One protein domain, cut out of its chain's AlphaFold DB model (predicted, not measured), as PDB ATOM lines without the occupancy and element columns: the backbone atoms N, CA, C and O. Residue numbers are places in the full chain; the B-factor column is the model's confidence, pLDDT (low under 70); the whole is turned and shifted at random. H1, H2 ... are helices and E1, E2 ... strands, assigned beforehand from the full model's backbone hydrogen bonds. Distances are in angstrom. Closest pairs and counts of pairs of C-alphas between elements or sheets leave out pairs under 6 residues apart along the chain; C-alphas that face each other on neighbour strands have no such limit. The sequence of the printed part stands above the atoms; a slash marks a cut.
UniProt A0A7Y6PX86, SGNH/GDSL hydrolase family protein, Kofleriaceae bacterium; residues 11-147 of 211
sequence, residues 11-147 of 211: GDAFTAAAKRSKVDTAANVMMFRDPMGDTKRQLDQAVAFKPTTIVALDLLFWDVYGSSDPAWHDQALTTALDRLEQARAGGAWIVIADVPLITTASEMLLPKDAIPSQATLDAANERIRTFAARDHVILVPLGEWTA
ATOM      1  N   GLY A  11     222.235 229.041 244.068       85.56
ATOM      2  CA  GLY A  11     222.582 227.808 243.352       85.56
ATOM      3  C   GLY A  11     221.694 226.615 243.718       85.56
ATOM      4  O   GLY A  11     221.287 225.863 242.833       85.56
ATOM      5  N   ASP A  12     221.320 226.478 244.990       87.06
ATOM      6  CA  ASP A  12     220.460 225.389 245.462       87.06
ATOM      7  C   ASP A  12     219.013 225.593 245.001       87.06
ATOM      8  O   ASP A  12     218.371 224.652 244.529       87.06
ATOM      9  N   ALA A  13     218.517 226.834 245.058       86.31
ATOM     10  CA  ALA A  13     217.194 227.184 244.546       86.31
ATOM     11  C   ALA A  13     217.082 226.906 243.038       86.31
ATOM     12  O   ALA A  13     216.126 226.267 242.592       86.31
ATOM     13  N   PHE A  14     218.089 227.308 242.254       87.19
ATOM     14  CA  PHE A  14     218.159 227.007 240.822       87.19
ATOM     15  C   PHE A  14     218.295 225.510 240.551       87.19
ATOM     16  O   PHE A  14     217.630 225.003 239.654       87.19
ATOM     17  N   THR A  15     219.093 224.775 241.328       90.38
ATOM     18  CA  THR A  15     219.218 223.314 241.186       90.38
ATOM     19  C   THR A  15     217.876 222.616 241.421       90.38
ATOM     20  O   THR A  15     217.504 221.707 240.677       90.38
ATOM     21  N   ALA A  16     217.117 223.060 242.425       88.12
ATOM     22  CA  ALA A  16     215.800 222.514 242.734       88.12
ATOM     23  C   ALA A  16     214.752 222.832 241.648       88.12
ATOM     24  O   ALA A  16     213.931 221.966 241.321       88.12
ATOM     25  N   ALA A  17     214.786 224.046 241.085       86.06
ATOM     26  CA  ALA A  17     213.851 224.504 240.056       86.06
ATOM     27  C   ALA A  17     214.188 223.950 238.656       86.06
ATOM     28  O   ALA A  17     213.310 223.463 237.943       86.06
ATOM     29  N   ALA A  18     215.464 223.931 238.273       85.94
ATOM     30  CA  ALA A  18     215.940 223.564 236.940       85.94
ATOM     31  C   ALA A  18     216.390 222.093 236.858       85.94
ATOM     32  O   ALA A  18     217.517 221.786 236.476       85.94
ATOM     33  N   LYS A  19     215.487 221.148 237.157       82.62
ATOM     34  CA  LYS A  19     215.782 219.696 237.284       82.62
ATOM     35  C   LYS A  19     216.430 219.021 236.064       82.62
ATOM     36  O   LYS A  19     216.887 217.886 236.168       82.62
ATOM     37  N   ARG A  20     216.401 219.664 234.894       86.25
ATOM     38  CA  ARG A  20     216.981 219.154 233.635       86.25
ATOM     39  C   ARG A  20     218.305 219.823 233.263       86.25
ATOM     40  O   ARG A  20     218.900 219.450 232.257       86.25
ATOM     41  N   SER A  21     218.754 220.786 234.058       87.25
ATOM     42  CA  SER A  21     219.966 221.559 233.822       87.25
ATOM     43  C   SER A  21     221.030 221.184 234.843       87.25
ATOM     44  O   SER A  21     220.734 220.893 236.000       87.25
ATOM     45  N   LYS A  22     222.295 221.216 234.421       92.06
ATOM     46  CA  LYS A  22     223.414 221.179 235.360       92.06
ATOM     47  C   LYS A  22     223.637 222.596 235.874       92.06
ATOM     48  O   LYS A  22     223.929 223.487 235.082       92.06
ATOM     49  N   VAL A  23     223.512 222.780 237.180       91.69
ATOM     50  CA  VAL A  23     223.786 224.050 237.855       91.69
ATOM     51  C   VAL A  23     225.122 223.920 238.579       91.69
ATOM     52  O   VAL A  23     225.368 222.916 239.247       91.69
ATOM     53  N   ASP A  24     225.989 224.913 238.410       92.38
ATOM     54  CA  ASP A  24     227.184 225.102 239.232       92.38
ATOM     55  C   ASP A  24     227.078 226.446 239.955       92.38
ATOM     56  O   ASP A  24     226.389 227.361 239.495       92.38
ATOM     57  N   THR A  25     227.739 226.562 241.103       91.00
ATOM     58  CA  THR A  25     227.749 227.787 241.898       91.00
ATOM     59  C   THR A  25     229.169 228.164 242.284       91.00
ATOM     60  O   THR A  25     229.941 227.357 242.795       91.00
ATOM     61  N   ALA A  26     229.492 229.433 242.060       90.88
ATOM     62  CA  ALA A  26     230.715 230.060 242.543       90.88
ATOM     63  C   ALA A  26     230.428 231.045 243.693       90.88
ATOM     64  O   ALA A  26     231.260 231.876 244.030       90.88
ATOM     65  N   ALA A  27     229.230 231.001 244.280       85.25
ATOM     66  CA  ALA A  27     228.835 231.887 245.369       85.25
ATOM     67  C   ALA A  27     229.832 231.847 246.545       85.25
ATOM     68  O   ALA A  27     230.212 230.769 246.998       85.25
ATOM     69  N   ASN A  28     230.226 233.013 247.074       85.38
ATOM     70  CA  ASN A  28     231.158 233.115 248.200       85.38
ATOM     71  C   ASN A  28     230.644 234.086 249.278       85.38
ATOM     72  O   ASN A  28     230.574 235.291 249.051       85.38
ATOM     73  N   VAL A  29     230.346 233.566 250.476       83.88
ATOM     74  CA  VAL A  29     229.915 234.359 251.649       83.88
ATOM     75  C   VAL A  29     230.993 235.327 252.149       83.88
ATOM     76  O   VAL A  29     230.682 236.299 252.829       83.88
ATOM     77  N   MET A  30     232.261 235.072 251.818       86.56
ATOM     78  CA  MET A  30     233.419 235.836 252.291       86.56
ATOM     79  C   MET A  30     234.012 236.765 251.229       86.56
ATOM     80  O   MET A  30     235.123 237.255 251.421       86.56
ATOM     81  N   MET A  31     233.279 237.024 250.140       86.88
ATOM     82  CA  MET A  31     233.742 237.826 249.000       86.88
ATOM     83  C   MET A  31     234.271 239.215 249.393       86.88
ATOM     84  O   MET A  31     235.208 239.720 248.786       86.88
ATOM     85  N   PHE A  32     233.732 239.809 250.459       88.25
ATOM     86  CA  PHE A  32     234.166 241.106 250.986       88.25
ATOM     87  C   PHE A  32     235.640 241.156 251.440       88.25
ATOM     88  O   PHE A  32     236.177 242.242 251.632       88.25
ATOM     89  N   ARG A  33     236.305 240.007 251.644       89.62
ATOM     90  CA  ARG A  33     237.709 239.951 252.095       89.62
ATOM     91  C   ARG A  33     238.723 240.213 250.985       89.62
ATOM     92  O   ARG A  33     239.801 240.725 251.268       89.62
ATOM     93  N   ASP A  34     238.400 239.812 249.762       92.50
ATOM     94  CA  ASP A  34     239.226 239.996 248.567       92.50
ATOM     95  C   ASP A  34     238.296 240.152 247.353       92.50
ATOM     96  O   ASP A  34     238.210 239.234 246.537       92.50
ATOM     97  N   PRO A  35     237.559 241.278 247.237       92.50
ATOM     98  CA  PRO A  35     236.507 241.420 246.232       92.50
ATOM     99  C   PRO A  35     236.985 241.125 244.813       92.50
ATOM    100  O   PRO A  35     236.459 240.232 244.161       92.50
ATOM    101  N   MET A  36     238.058 241.785 244.371       91.62
ATOM    102  CA  MET A  36     238.592 241.600 243.021       91.62
ATOM    103  C   MET A  36     239.106 240.178 242.779       91.62
ATOM    104  O   MET A  36     238.877 239.607 241.709       91.62
ATOM    105  N   GLY A  37     239.833 239.600 243.742       93.56
ATOM    106  CA  GLY A  37     240.353 238.250 243.598       93.56
ATOM    107  C   GLY A  37     239.241 237.205 243.599       93.56
ATOM    108  O   GLY A  37     239.302 236.265 242.803       93.56
ATOM    109  N   ASP A  38     238.210 237.377 244.427       94.69
ATOM    110  CA  ASP A  38     237.034 236.510 244.453       94.69
ATOM    111  C   ASP A  38     236.187 236.663 243.192       94.69
ATOM    112  O   ASP A  38     235.906 235.646 242.565       94.69
ATOM    113  N   THR A  39     235.878 237.881 242.737       94.56
ATOM    114  CA  THR A  39     235.214 238.127 241.445       94.56
ATOM    115  C   THR A  39     235.935 237.389 240.323       94.56
ATOM    116  O   THR A  39     235.325 236.635 239.559       94.56
ATOM    117  N   LYS A  40     237.265 237.534 240.253       94.12
ATOM    118  CA  LYS A  40     238.080 236.847 239.250       94.12
ATOM    119  C   LYS A  40     237.965 235.326 239.368       94.12
ATOM    120  O   LYS A  40     237.759 234.664 238.355       94.12
ATOM    121  N   ARG A  41     238.098 234.759 240.573       94.81
ATOM    122  CA  ARG A  41     237.983 233.306 240.803       94.81
ATOM    123  C   ARG A  41     236.605 232.780 240.405       94.81
ATOM    124  O   ARG A  41     236.528 231.753 239.735       94.81
ATOM    125  N   GLN A  42     235.541 233.493 240.772       94.62
ATOM    126  CA  GLN A  42     234.168 233.119 240.443       94.62
ATOM    127  C   GLN A  42     233.931 233.110 238.932       94.62
ATOM    128  O   GLN A  42     233.361 232.158 238.402       94.62
ATOM    129  N   LEU A  43     234.404 234.140 238.228       94.81
ATOM    130  CA  LEU A  43     234.272 234.232 236.777       94.81
ATOM    131  C   LEU A  43     235.149 233.215 236.046       94.81
ATOM    132  O   LEU A  43     234.686 232.610 235.085       94.81
ATOM    133  N   ASP A  44     236.376 232.973 236.509       94.12
ATOM    134  CA  ASP A  44     237.244 231.947 235.925       94.12
ATOM    135  C   ASP A  44     236.616 230.543 236.089       94.12
ATOM    136  O   ASP A  44     236.618 229.759 235.137       94.12
ATOM    137  N   GLN A  45     236.012 230.238 237.249       94.38
ATOM    138  CA  GLN A  45     235.243 229.002 237.458       94.38
ATOM    139  C   GLN A  45     234.031 228.934 236.518       94.38
ATOM    140  O   GLN A  45     233.834 227.921 235.844       94.38
ATOM    141  N   ALA A  46     233.245 230.012 236.438       92.88
ATOM    142  CA  ALA A  46     232.073 230.071 235.574       92.88
ATOM    143  C   ALA A  46     232.454 229.865 234.101       92.88
ATOM    144  O   ALA A  46     231.835 229.059 233.423       92.88
ATOM    145  N   VAL A  47     233.512 230.506 233.602       91.38
ATOM    146  CA  VAL A  47     233.999 230.308 232.227       91.38
ATOM    147  C   VAL A  47     234.468 228.867 232.005       91.38
ATOM    148  O   VAL A  47     234.125 228.257 230.990       91.38
ATOM    149  N   ALA A  48     235.206 228.284 232.956       92.50
ATOM    150  CA  ALA A  48     235.686 226.904 232.861       92.50
ATOM    151  C   ALA A  48     234.543 225.874 232.796       92.50
ATOM    152  O   ALA A  48     234.682 224.837 232.142       92.50
ATOM    153  N   PHE A  49     233.401 226.176 233.419       94.06
ATOM    154  CA  PHE A  49     232.198 225.347 233.372       94.06
ATOM    155  C   PHE A  49     231.537 225.296 231.979       94.06
ATOM    156  O   PHE A  49     230.783 224.362 231.706       94.06
ATOM    157  N   LYS A  50     231.850 226.242 231.076       91.62
ATOM    158  CA  LYS A  50     231.214 226.412 229.750       91.62
ATOM    159  C   LYS A  50     229.677 226.520 229.820       91.62
ATOM    160  O   LYS A  50     228.972 225.713 229.209       91.62
ATOM    161  N   PRO A  51     229.142 227.484 230.584       92.12
ATOM    162  CA  PRO A  51     227.713 227.654 230.779       92.12
ATOM    163  C   PRO A  51     227.030 228.109 229.492       92.12
ATOM    164  O   PRO A  51     227.597 228.856 228.700       92.12
ATOM    165  N   THR A  52     225.760 227.741 229.338       93.00
ATOM    166  CA  THR A  52     224.858 228.405 228.385       93.00
ATOM    167  C   THR A  52     224.296 229.708 228.950       93.00
ATOM    168  O   THR A  52     223.871 230.570 228.187       93.00
ATOM    169  N   THR A  53     224.299 229.857 230.279       92.69
ATOM    170  CA  THR A  53     223.786 231.028 230.996       92.69
ATOM    171  C   THR A  53     224.579 231.251 232.284       92.69
ATOM    172  O   THR A  53     224.805 230.309 233.042       92.69
ATOM    173  N   ILE A  54     224.957 232.497 232.559       94.19
ATOM    174  CA  ILE A  54     225.519 232.951 233.833       94.19
ATOM    175  C   ILE A  54     224.503 233.878 234.492       94.19
ATOM    176  O   ILE A  54     224.054 234.837 233.873       94.19
ATOM    177  N   VAL A  55     224.176 233.619 235.758       93.00
ATOM    178  CA  VAL A  55     223.382 234.521 236.603       93.00
ATOM    179  C   VAL A  55     224.315 235.112 237.659       93.00
ATOM    180  O   VAL A  55     224.892 234.383 238.457       93.00
ATOM    181  N   ALA A  56     224.514 236.427 237.641       94.19
ATOM    182  CA  ALA A  56     225.539 237.148 238.396       94.19
ATOM    183  C   ALA A  56     224.976 238.449 239.000       94.19
ATOM    184  O   ALA A  56     225.498 239.537 238.778       94.19
ATOM    185  N   LEU A  57     223.887 238.331 239.764       92.00
ATOM    186  CA  LEU A  57     223.114 239.480 240.264       92.00
ATOM    187  C   LEU A  57     223.875 240.349 241.267       92.00
ATOM    188  O   LEU A  57     223.792 241.563 241.222       92.00
ATOM    189  N   ASP A  58     224.617 239.731 242.178       89.38
ATOM    190  CA  ASP A  58     225.341 240.419 243.251       89.38
ATOM    191  C   ASP A  58     226.860 240.412 243.044       89.38
ATOM    192  O   ASP A  58     227.600 240.879 243.905       89.38
ATOM    193  N   LEU A  59     227.329 239.888 241.906       93.56
ATOM    194  CA  LEU A  59     228.753 239.723 241.603       93.56
ATOM    195  C   LEU A  59     229.515 241.046 241.748       93.56
ATOM    196  O   LEU A  59     230.556 241.091 242.388       93.56
ATOM    197  N   LEU A  60     228.968 242.125 241.186       95.44
ATOM    198  CA  LEU A  60     229.636 243.427 241.126       95.44
ATOM    199  C   LEU A  60     229.449 244.263 242.400       95.44
ATOM    200  O   LEU A  60     229.961 245.376 242.476       95.44
ATOM    201  N   PHE A  61     228.717 243.764 243.403       94.69
ATOM    202  CA  PHE A  61     228.437 244.527 244.619       94.69
ATOM    203  C   PHE A  61     229.736 244.908 245.332       94.69
ATOM    204  O   PHE A  61     230.015 246.087 245.547       94.69
ATOM    205  N   TRP A  62     230.578 243.921 245.644       94.25
ATOM    206  CA  TRP A  62     231.830 244.196 246.343       94.25
ATOM    207  C   TRP A  62     232.869 244.873 245.448       94.25
ATOM    208  O   TRP A  62     233.697 245.590 245.991       94.25
ATOM    209  N   ASP A  63     232.771 244.772 244.117       94.44
ATOM    210  CA  ASP A  63     233.575 245.563 243.164       94.44
ATOM    211  C   ASP A  63     233.240 247.072 243.192       94.44
ATOM    212  O   ASP A  63     233.978 247.897 242.648       94.44
ATOM    213  N   VAL A  64     232.142 247.458 243.849       95.12
ATOM    214  CA  VAL A  64     231.734 248.859 244.041       95.12
ATOM    215  C   VAL A  64     231.771 249.287 245.512       95.12
ATOM    216  O   VAL A  64     232.045 250.447 245.783       95.12
ATOM    217  N   TYR A  65     231.554 248.385 246.470       94.50
ATOM    218  CA  TYR A  65     231.592 248.702 247.909       94.50
ATOM    219  C   TYR A  65     232.928 248.370 248.594       94.50
ATOM    220  O   TYR A  65     233.160 248.766 249.732       94.50
ATOM    221  N   GLY A  66     233.812 247.614 247.939       91.44
ATOM    222  CA  GLY A  66     235.032 247.071 248.547       91.44
ATOM    223  C   GLY A  66     236.174 248.069 248.749       91.44
ATOM    224  O   GLY A  66     237.192 247.713 249.338       91.44
ATOM    225  N   SER A  67     236.035 249.298 248.255       90.62
ATOM    226  CA  SER A  67     237.037 250.359 248.362       90.62
ATOM    227  C   SER A  67     236.369 251.729 248.263       90.62
ATOM    228  O   SER A  67     235.249 251.837 247.777       90.62
ATOM    229  N   SER A  68     237.062 252.779 248.694       87.06
ATOM    230  CA  SER A  68     236.696 254.174 248.417       87.06
ATOM    231  C   SER A  68     237.572 254.810 247.328       87.06
ATOM    232  O   SER A  68     237.384 255.979 246.990       87.06
ATOM    233  N   ASP A  69     238.529 254.056 246.775       90.06
ATOM    234  CA  ASP A  69     239.435 254.502 245.716       90.06
ATOM    235  C   ASP A  69     238.762 254.409 244.328       90.06
ATOM    236  O   ASP A  69     238.458 253.306 243.858       90.06
ATOM    237  N   PRO A  70     238.574 255.534 243.609       87.62
ATOM    238  CA  PRO A  70     238.020 255.530 242.257       87.62
ATOM    239  C   PRO A  70     238.794 254.665 241.254       87.62
ATOM    240  O   PRO A  70     238.176 254.033 240.398       87.62
ATOM    241  N   ALA A  71     240.128 254.618 241.348       90.69
ATOM    242  CA  ALA A  71     240.945 253.810 240.441       90.69
ATOM    243  C   ALA A  71     240.718 252.311 240.674       90.69
ATOM    244  O   ALA A  71     240.713 251.518 239.730       90.69
ATOM    245  N   TRP A  72     240.464 251.934 241.928       92.88
ATOM    246  CA  TRP A  72     240.124 250.568 242.296       92.88
ATOM    247  C   TRP A  72     238.791 250.133 241.678       92.88
ATOM    248  O   TRP A  72     238.735 249.078 241.049       92.88
ATOM    249  N   HIS A  73     237.744 250.964 241.775       91.12
ATOM    250  CA  HIS A  73     236.450 250.670 241.140       91.12
ATOM    251  C   HIS A  73     236.592 250.487 239.634       91.12
ATOM    252  O   HIS A  73     235.981 249.590 239.047       91.12
ATOM    253  N   ASP A  74     237.415 251.330 239.005       91.25
ATOM    254  CA  ASP A  74     237.640 251.248 237.573       91.25
ATOM    255  C   ASP A  74     238.284 249.926 237.158       91.25
ATOM    256  O   ASP A  74     237.802 249.251 236.240       91.25
ATOM    257  N   GLN A  75     239.326 249.520 237.880       95.31
ATOM    258  CA  GLN A  75     240.023 248.267 237.644       95.31
ATOM    259  C   GLN A  75     239.134 247.046 237.922       95.31
ATOM    260  O   GLN A  75     239.125 246.104 237.121       95.31
ATOM    261  N   ALA A  76     238.397 247.055 239.036       95.19
ATOM    262  CA  ALA A  76     237.525 245.960 239.446       95.19
ATOM    263  C   ALA A  76     236.423 245.718 238.404       95.19
ATOM    264  O   ALA A  76     236.331 244.624 237.842       95.19
ATOM    265  N   LEU A  77     235.675 246.769 238.047       96.44
ATOM    266  CA  LEU A  77     234.609 246.678 237.049       96.44
ATOM    267  C   LEU A  77     235.140 246.297 235.666       96.44
ATOM    268  O   LEU A  77     234.543 245.451 235.009       96.44
ATOM    269  N   THR A  78     236.264 246.870 235.217       96.25
ATOM    270  CA  THR A  78     236.861 246.496 233.920       96.25
ATOM    271  C   THR A  78     237.179 245.005 233.882       96.25
ATOM    272  O   THR A  78     236.758 244.299 232.970       96.25
ATOM    273  N   THR A  79     237.849 244.500 234.922       95.06
ATOM    274  CA  THR A  79     238.244 243.090 235.012       95.06
ATOM    275  C   THR A  79     237.030 242.159 234.981       95.06
ATOM    276  O   THR A  79     237.039 241.153 234.267       95.06
ATOM    277  N   ALA A  80     235.985 242.486 235.742       96.62
ATOM    278  CA  ALA A  80     234.774 241.680 235.818       96.62
ATOM    279  C   ALA A  80     234.008 241.669 234.484       96.62
ATOM    280  O   ALA A  80     233.654 240.603 233.973       96.62
ATOM    281  N   LEU A  81     233.794 242.846 233.887       97.69
ATOM    282  CA  LEU A  81     233.051 242.990 232.634       97.69
ATOM    283  C   LEU A  81     233.790 242.351 231.447       97.69
ATOM    284  O   LEU A  81     233.150 241.699 230.626       97.69
ATOM    285  N   ASP A  82     235.122 242.436 231.386       96.25
ATOM    286  CA  ASP A  82     235.919 241.768 230.345       96.25
ATOM    287  C   ASP A  82     235.816 240.238 230.424       96.25
ATOM    288  O   ASP A  82     235.794 239.540 229.407       96.25
ATOM    289  N   ARG A  83     235.739 239.682 231.638       95.25
ATOM    290  CA  ARG A  83     235.537 238.240 231.834       95.25
ATOM    291  C   ARG A  83     234.120 237.801 231.476       95.25
ATOM    292  O   ARG A  83     233.955 236.751 230.857       95.25
ATOM    293  N   LEU A  84     233.112 238.608 231.803       97.25
ATOM    294  CA  LEU A  84     231.739 238.372 231.355       97.25
ATOM    295  C   LEU A  84     231.625 238.455 229.825       97.25
ATOM    296  O   LEU A  84     230.950 237.617 229.228       97.25
ATOM    297  N   GLU A  85     232.335 239.385 229.179       97.06
ATOM    298  CA  GLU A  85     232.415 239.461 227.715       97.06
ATOM    299  C   GLU A  85     233.005 238.183 227.115       97.06
ATOM    300  O   GLU A  85     232.491 237.684 226.119       97.06
ATOM    301  N   GLN A  86     234.041 237.601 227.724       94.81
ATOM    302  CA  GLN A  86     234.616 236.339 227.241       94.81
ATOM    303  C   GLN A  86     233.613 235.184 227.304       94.81
ATOM    304  O   GLN A  86     233.516 234.407 226.355       94.81
ATOM    305  N   ALA A  87     232.843 235.078 228.391       95.19
ATOM    306  CA  ALA A  87     231.776 234.086 228.496       95.19
ATOM    307  C   ALA A  87     230.679 234.322 227.441       95.19
ATOM    308  O   ALA A  87     230.263 233.382 226.759       95.19
ATOM    309  N   ARG A  88     230.262 235.581 227.261       96.75
ATOM    310  CA  ARG A  88     229.256 235.997 226.273       96.75
ATOM    311  C   ARG A  88     229.691 235.694 224.841       96.75
ATOM    312  O   ARG A  88     228.942 235.081 224.086       96.75
ATOM    313  N   ALA A  89     230.922 236.053 224.481       95.19
ATOM    314  CA  ALA A  89     231.526 235.745 223.185       95.19
ATOM    315  C   ALA A  89     231.677 234.228 222.958       95.19
ATOM    316  O   ALA A  89     231.651 233.767 221.818       95.19
ATOM    317  N   GLY A  90     231.778 233.445 224.038       93.75
ATOM    318  CA  GLY A  90     231.702 231.982 224.027       93.75
ATOM    319  C   GLY A  90     230.290 231.406 223.839       93.75
ATOM    320  O   GLY A  90     230.150 230.187 223.776       93.75
ATOM    321  N   GLY A  91     229.260 232.254 223.734       93.19
ATOM    322  CA  GLY A  91     227.867 231.874 223.488       93.19
ATOM    323  C   GLY A  91     226.969 231.841 224.727       93.19
ATOM    324  O   GLY A  91     225.815 231.432 224.610       93.19
ATOM    325  N   ALA A  92     227.461 232.248 225.901       94.62
ATOM    326  CA  ALA A  92     226.651 232.279 227.115       94.62
ATOM    327  C   ALA A  92     225.720 233.501 227.155       94.62
ATOM    328  O   ALA A  92     226.129 234.620 226.843       94.62
ATOM    329  N   TRP A  93     224.494 233.307 227.637       94.88
ATOM    330  CA  TRP A  93     223.661 234.404 228.124       94.88
ATOM    331  C   TRP A  93     224.193 234.920 229.456       94.88
ATOM    332  O   TRP A  93     224.533 234.134 230.340       94.88
ATOM    333  N   ILE A  94     224.224 236.235 229.627       96.56
ATOM    334  CA  ILE A  94     224.690 236.882 230.849       96.56
ATOM    335  C   ILE A  94     223.517 237.614 231.497       96.56
ATOM    336  O   ILE A  94     223.002 238.574 230.940       96.56
ATOM    337  N   VAL A  95     223.103 237.179 232.682       95.81
ATOM    338  CA  VAL A  95     222.143 237.892 233.528       95.81
ATOM    339  C   VAL A  95     222.923 238.551 234.652       95.81
ATOM    340  O   VAL A  95     223.442 237.870 235.535       95.81
ATOM    341  N   ILE A  96     223.025 239.871 234.622       96.81
ATOM    342  CA  ILE A  96     223.740 240.673 235.622       96.81
ATOM    343  C   ILE A  96     222.798 241.722 236.181       96.81
ATOM    344  O   ILE A  96     221.837 242.087 235.512       96.81
ATOM    345  N   ALA A  97     223.067 242.221 237.382       96.88
ATOM    346  CA  ALA A  97     222.303 243.335 237.918       96.88
ATOM    347  C   ALA A  97     223.128 244.617 237.992       96.88
ATOM    348  O   ALA A  97     224.361 244.586 238.012       96.88
ATOM    349  N   ASP A  98     222.421 245.740 238.047       97.44
ATOM    350  CA  ASP A  98     222.996 246.972 238.563       97.44
ATOM    351  C   ASP A  98     223.271 246.854 240.074       97.44
ATOM    352  O   ASP A  98     222.786 245.960 240.775       97.44
ATOM    353  N   VAL A  99     224.111 247.750 240.583       96.50
ATOM    354  CA  VAL A  99     224.491 247.774 241.991       96.50
ATOM    355  C   VAL A  99     223.502 248.655 242.763       96.50
ATOM    356  O   VAL A  99     223.379 249.850 242.464       96.50
ATOM    357  N   PRO A 100     222.795 248.110 243.770       94.94
ATOM    358  CA  PRO A 100     221.861 248.883 244.572       94.94
ATOM    359  C   PRO A 100     222.592 249.806 245.552       94.94
ATOM    360  O   PRO A 100     223.683 249.502 246.042       94.94
ATOM    361  N   LEU A 101     221.951 250.922 245.906       94.19
ATOM    362  CA  LEU A 101     222.380 251.748 247.035       94.19
ATOM    363  C   LEU A 101     221.853 251.136 248.340       94.19
ATOM    364  O   LEU A 101     220.644 251.150 248.581       94.19
ATOM    365  N   ILE A 102     222.757 250.669 249.196       92.06
ATOM    366  CA  ILE A 102     222.456 250.059 250.488       92.06
ATOM    367  C   ILE A 102     222.836 251.024 251.607       92.06
ATOM    368  O   ILE A 102     223.996 251.380 251.781       92.06
ATOM    369  N   THR A 103     221.835 251.429 252.387       91.06
ATOM    370  CA  THR A 103     221.999 252.330 253.544       91.06
ATOM    371  C   THR A 103     221.428 251.749 254.836       91.06
ATOM    372  O   THR A 103     221.469 252.401 255.873       91.06
ATOM    373  N   THR A 104     220.838 250.556 254.767       89.44
ATOM    374  CA  THR A 104     220.160 249.877 255.883       89.44
ATOM    375  C   THR A 104     221.052 248.873 256.602       89.44
ATOM    376  O   THR A 104     220.675 248.388 257.665       89.44
ATOM    377  N   ALA A 105     222.215 248.556 256.028       91.31
ATOM    378  CA  ALA A 105     223.157 247.607 256.590       91.31
ATOM    379  C   ALA A 105     223.697 248.081 257.948       91.31
ATOM    380  O   ALA A 105     223.977 249.263 258.154       91.31
ATOM    381  N   SER A 106     223.878 247.135 258.865       91.19
ATOM    382  CA  SER A 106     224.598 247.346 260.117       91.19
ATOM    383  C   SER A 106     226.021 247.837 259.843       91.19
ATOM    384  O   SER A 106     226.723 247.266 259.006       91.19
ATOM    385  N   GLU A 107     226.488 248.826 260.615       91.19
ATOM    386  CA  GLU A 107     227.853 249.371 260.504       91.19
ATOM    387  C   GLU A 107     228.947 248.316 260.732       91.19
ATOM    388  O   GLU A 107     230.081 248.495 260.298       91.19
ATOM    389  N   MET A 108     228.616 247.195 261.387       88.50
ATOM    390  CA  MET A 108     229.533 246.062 261.545       88.50
ATOM    391  C   MET A 108     229.821 245.350 260.215       88.50
ATOM    392  O   MET A 108     230.919 244.830 260.036       88.50
ATOM    393  N   LEU A 109     228.838 245.286 259.311       87.12
ATOM    394  CA  LEU A 109     228.990 244.644 258.003       87.12
ATOM    395  C   LEU A 109     229.417 245.635 256.931       87.12
ATOM    396  O   LEU A 109     230.229 245.299 256.073       87.12
ATOM    397  N   LEU A 110     228.848 246.839 256.975       89.88
ATOM    398  CA  LEU A 110     229.121 247.881 256.007       89.88
ATOM    399  C   LEU A 110     229.279 249.222 256.731       89.88
ATOM    400  O   LEU A 110     228.282 249.899 257.001       89.88
ATOM    401  N   PRO A 111     230.520 249.604 257.074       90.75
ATOM    402  CA  PRO A 111     230.814 250.917 257.625       90.75
ATOM    403  C   PRO A 111     230.268 252.031 256.725       90.75
ATOM    404  O   PRO A 111     230.288 251.924 255.499       90.75
ATOM    405  N   LYS A 112     229.773 253.122 257.318       90.50
ATOM    406  CA  LYS A 112     229.145 254.221 256.559       90.50
ATOM    407  C   LYS A 112     230.084 254.872 255.545       90.50
ATOM    408  O   LYS A 112     229.625 255.351 254.516       90.50
ATOM    409  N   ASP A 113     231.375 254.900 255.844       88.81
ATOM    410  CA  ASP A 113     232.435 255.412 254.977       88.81
ATOM    411  C   ASP A 113     232.806 254.454 253.832       88.81
ATOM    412  O   ASP A 113     233.414 254.894 252.858       88.81
ATOM    413  N   ALA A 114     232.393 253.184 253.904       88.38
ATOM    414  CA  ALA A 114     232.471 252.228 252.798       88.38
ATOM    415  C   ALA A 114     231.273 252.322 251.831       88.38
ATOM    416  O   ALA A 114     231.283 251.688 250.777       88.38
ATOM    417  N   ILE A 115     230.230 253.096 252.160       92.88
ATOM    418  CA  ILE A 115     229.107 253.318 251.244       92.88
ATOM    419  C   ILE A 115     229.575 254.282 250.139       92.88
ATOM    420  O   ILE A 115     229.953 255.418 250.441       92.88
ATOM    421  N   PRO A 116     229.536 253.876 248.856       92.94
ATOM    422  CA  PRO A 116     229.956 254.726 247.755       92.94
ATOM    423  C   PRO A 116     229.052 255.956 247.660       92.94
ATOM    424  O   PRO A 116     227.849 255.910 247.933       92.94
ATOM    425  N   SER A 117     229.627 257.073 247.214       92.75
ATOM    426  CA  SER A 117     228.829 258.257 246.895       92.75
ATOM    427  C   SER A 117     227.815 257.944 245.787       92.75
ATOM    428  O   SER A 117     228.058 257.076 244.944       92.75
ATOM    429  N   GLN A 118     226.712 258.697 245.726       92.62
ATOM    430  CA  GLN A 118     225.728 258.536 244.649       92.62
ATOM    431  C   GLN A 118     226.376 258.676 243.263       92.62
ATOM    432  O   GLN A 118     226.101 257.874 242.381       92.62
ATOM    433  N   ALA A 119     227.303 259.625 243.093       94.06
ATOM    434  CA  ALA A 119     228.019 259.817 241.833       94.06
ATOM    435  C   ALA A 119     228.896 258.606 241.461       94.06
ATOM    436  O   ALA A 119     228.938 258.213 240.296       94.06
ATOM    437  N   THR A 120     229.568 257.993 242.442       93.69
ATOM    438  CA  THR A 120     230.350 256.761 242.242       93.69
ATOM    439  C   THR A 120     229.447 255.614 241.798       93.69
ATOM    440  O   THR A 120     229.758 254.916 240.833       93.69
ATOM    441  N   LEU A 121     228.308 255.444 242.471       95.19
ATOM    442  CA  LEU A 121     227.350 254.389 242.161       95.19
ATOM    443  C   LEU A 121     226.704 254.588 240.781       95.19
ATOM    444  O   LEU A 121     226.596 253.636 240.010       95.19
ATOM    445  N   ASP A 122     226.328 255.821 240.440       96.00
ATOM    446  CA  ASP A 122     225.761 256.166 239.135       96.00
ATOM    447  C   ASP A 122     226.759 255.890 238.005       96.00
ATOM    448  O   ASP A 122     226.386 255.304 236.987       96.00
ATOM    449  N   ALA A 123     228.035 256.245 238.199       96.00
ATOM    450  CA  ALA A 123     229.098 255.973 237.235       96.00
ATOM    451  C   ALA A 123     229.343 254.465 237.050       96.00
ATOM    452  O   ALA A 123     229.488 253.998 235.918       96.00
ATOM    453  N   ALA A 124     229.350 253.688 238.138       96.75
ATOM    454  CA  ALA A 124     229.453 252.232 238.072       96.75
ATOM    455  C   ALA A 124     228.263 251.617 237.314       96.75
ATOM    456  O   ALA A 124     228.450 250.849 236.369       96.75
ATOM    457  N   ASN A 125     227.040 252.016 237.665       98.00
ATOM    458  CA  ASN A 125     225.821 251.505 237.040       98.00
ATOM    459  C   ASN A 125     225.685 251.915 235.572       98.00
ATOM    460  O   ASN A 125     225.161 251.140 234.774       98.00
ATOM    461  N   GLU A 126     226.201 253.078 235.173       98.06
ATOM    462  CA  GLU A 126     226.230 253.475 233.764       98.06
ATOM    463  C   GLU A 126     227.136 252.574 232.923       98.06
ATOM    464  O   GLU A 126     226.787 252.193 231.802       98.06
ATOM    465  N   ARG A 127     228.272 252.148 233.477       97.88
ATOM    466  CA  ARG A 127     229.151 251.178 232.813       97.88
ATOM    467  C   ARG A 127     228.497 249.812 232.689       97.88
ATOM    468  O   ARG A 127     228.607 249.187 231.638       97.88
ATOM    469  N   ILE A 128     227.797 249.371 233.731       98.38
ATOM    470  CA  ILE A 128     227.048 248.110 233.723       98.38
ATOM    471  C   ILE A 128     225.931 248.165 232.672       98.38
ATOM    472  O   ILE A 128     225.807 247.242 231.868       98.38
ATOM    473  N   ARG A 129     225.176 249.269 232.597       98.44
ATOM    474  CA  ARG A 129     224.172 249.505 231.543       98.44
ATOM    475  C   ARG A 129     224.783 249.489 230.147       98.44
ATOM    476  O   ARG A 129     224.273 248.810 229.263       98.44
ATOM    477  N   THR A 130     225.900 250.186 229.961       98.31
ATOM    478  CA  THR A 130     226.631 250.198 228.687       98.31
ATOM    479  C   THR A 130     227.121 248.799 228.312       98.31
ATOM    480  O   THR A 130     227.084 248.418 227.141       98.31
ATOM    481  N   PHE A 131     227.565 248.005 229.290       98.38
ATOM    482  CA  PHE A 131     227.897 246.603 229.065       98.38
ATOM    483  C   PHE A 131     226.673 245.814 228.593       98.38
ATOM    484  O   PHE A 131     226.726 245.156 227.553       98.38
ATOM    485  N   ALA A 132     225.563 245.952 229.316       97.81
ATOM    486  CA  ALA A 132     224.334 245.206 229.098       97.81
ATOM    487  C   ALA A 132     223.529 245.603 227.855       97.81
ATOM    488  O   ALA A 132     222.610 244.887 227.482       97.81
ATOM    489  N   ALA A 133     223.895 246.688 227.170       97.38
ATOM    490  CA  ALA A 133     223.357 247.009 225.848       97.38
ATOM    491  C   ALA A 133     223.786 246.005 224.754       97.38
ATOM    492  O   ALA A 133     223.296 246.070 223.628       97.38
ATOM    493  N   ARG A 134     224.723 245.095 225.065       96.44
ATOM    494  CA  ARG A 134     225.129 243.993 224.186       96.44
ATOM    495  C   ARG A 134     224.029 242.941 224.069       96.44
ATOM    496  O   ARG A 134     223.293 242.647 225.005       96.44
ATOM    497  N   ASP A 135     224.005 242.296 222.917       94.56
ATOM    498  CA  ASP A 135     223.269 241.070 222.673       94.56
ATOM    499  C   ASP A 135     223.701 239.941 223.624       94.56
ATOM    500  O   ASP A 135     224.868 239.824 224.006       94.56
ATOM    501  N   HIS A 136     222.734 239.105 224.011       94.56
ATOM    502  CA  HIS A 136     222.875 238.052 225.025       94.56
ATOM    503  C   HIS A 136     223.234 238.540 226.440       94.56
ATOM    504  O   HIS A 136     223.698 237.749 227.262       94.56
ATOM    505  N   VAL A 137     222.988 239.815 226.756       97.25
ATOM    506  CA  VAL A 137     223.071 240.334 228.125       97.25
ATOM    507  C   VAL A 137     221.702 240.837 228.572       97.25
ATOM    508  O   VAL A 137     221.016 241.543 227.841       97.25
ATOM    509  N   ILE A 138     221.301 240.459 229.782       96.81
ATOM    510  CA  ILE A 138     220.089 240.926 230.450       96.81
ATOM    511  C   ILE A 138     220.522 241.701 231.686       96.81
ATOM    512  O   ILE A 138     221.199 241.152 232.561       96.81
ATOM    513  N   LEU A 139     220.109 242.965 231.758       97.62
ATOM    514  CA  LEU A 139     220.301 243.794 232.937       97.62
ATOM    515  C   LEU A 139     219.101 243.685 233.869       97.62
ATOM    516  O   LEU A 139     218.012 244.136 233.537       97.62
ATOM    517  N   VAL A 140     219.321 243.151 235.058       97.06
ATOM    518  CA  VAL A 140     218.340 243.125 236.135       97.06
ATOM    519  C   VAL A 140     218.381 244.463 236.887       97.06
ATOM    520  O   VAL A 140     219.449 244.841 237.370       97.06
ATOM    521  N   PRO A 141     217.249 245.177 237.027       96.38
ATOM    522  CA  PRO A 141     217.186 246.451 237.744       96.38
ATOM    523  C   PRO A 141     217.071 246.218 239.263       96.38
ATOM    524  O   PRO A 141     216.060 246.525 239.899       96.38
ATOM    525  N   LEU A 142     218.103 245.628 239.867       94.94
ATOM    526  CA  LEU A 142     218.142 245.288 241.290       94.94
ATOM    527  C   LEU A 142     218.094 246.534 242.185       94.94
ATOM    528  O   LEU A 142     217.462 246.505 243.245       94.94
ATOM    529  N   GLY A 143     218.692 247.646 241.756       93.38
ATOM    530  CA  GLY A 143     218.580 248.944 242.417       93.38
ATOM    531  C   GLY A 143     217.129 249.406 242.550       93.38
ATOM    532  O   GLY A 143     216.710 249.839 243.624       93.38
ATOM    533  N   GLU A 144     216.329 249.240 241.495       94.56
ATOM    534  CA  GLU A 144     214.897 249.543 241.523       94.56
ATOM    535  C   GLU A 144     214.142 248.578 242.441       94.56
ATOM    536  O   GLU A 144     213.342 249.002 243.276       94.56
ATOM    537  N   TRP A 145     214.421 247.276 242.341       93.12
ATOM    538  CA  TRP A 145     213.718 246.255 243.126       93.12
ATOM    539  C   TRP A 145     213.977 246.358 244.628       93.12
ATOM    540  O   TRP A 145     213.114 245.994 245.427       93.12
ATOM    541  N   THR A 146     215.142 246.869 245.017       89.69
ATOM    542  CA  THR A 146     215.538 247.032 246.422       89.69
ATOM    543  C   THR A 146     215.226 248.423 246.978       89.69
ATOM    544  O   THR A 146     215.180 248.593 248.198       89.69
ATOM    545  N   ALA A 147     214.925 249.419 246.136       92.25
ATOM    546  CA  ALA A 147     214.597 250.771 246.591       92.25
ATOM    547  C   ALA A 147     213.401 250.831 247.570       92.25
ATOM    548  O   ALA A 147     213.524 251.532 248.582       92.25
TER     549      ALA A 147
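This is residues 11 to 147 of the 211 residues of the protein "SGNH/GDSL hydrolase family protein" of Kofleriaceae bacterium (UniProt A0A7Y6PX86). A small parallel sheet of three strands, E1 E2 E3 in that order, has two long helices, H4 and H5, over one face, while a third, H2, runs beside H4 and only grazes the sheet. Short H1 lies off at one end, where residues 16 to 21 stick out, and short H6 follows E3. The 137 printed residues, mostly helix in class, have six named helices and three strands, in the order H1 H2 E1 H3 H4 E2 H5 E3 H6. The whole is compact, with a radius of gyration of the C-alphas of 14.8 A, and spans 44 by 29 by 28 A.

H1, residues 11 to 17, touches no helix. H2, residues 35 to 49, touches the hub H4, residues 70 to 89, the same way at a shallow tilt of 4 degrees; their closest C-alphas, of Met 36 and Ala 76, are 5.7 A apart. H3, residues 61 to 65, touches H4 at its residues 73 to 77 alone, the closest C-alphas being those of Asp 63 and Ala 76, 5.4 A apart. H5, residues 118 to 132, touches H4 the same way at a shallow tilt of 16 degrees, with the C-alphas of Leu 81 and Phe 131 closest at 7.2 A. E1, residues 53 to 56, is parallel to E2, residues 93 to 97, with N 54 and O 93 2.8 A apart, within hydrogen-bond range. E3, residues 137 to 140, is parallel to E2, with N 138 and O 94 also within range at 2.8 A. H4 over E2 and H5 over E3, at heights over the sheet of 12.1 A and 11.2 A, run along the strands on the same face, making two layers, helices on one face of a sheet. E1, H3 H4, E2 and E2, H5, E3 are strand-helix-strand units, parallel neighbour strands with helices between, each with a right-handed crossover. H6, residues 142 to 147, is not on the sheet. In the six helices every O i to N i+4 pair is within hydrogen-bond range.

H1 begins at C-alpha 11, (222.582, 227.808, 243.352). H2 is 21.0 A long, H4 28.2 A, E2 13.3 A and H5 20.5 A. H6 ends at C-alpha 147, (214.597, 250.771, 246.591).

The C-alphas farthest apart, of Arg 20 and Asp 113, are 44.8 A apart. The printed part has no cut; the links H1 to H2 and E2 to H5 are long. No printed residue is under 70 in pLDDT.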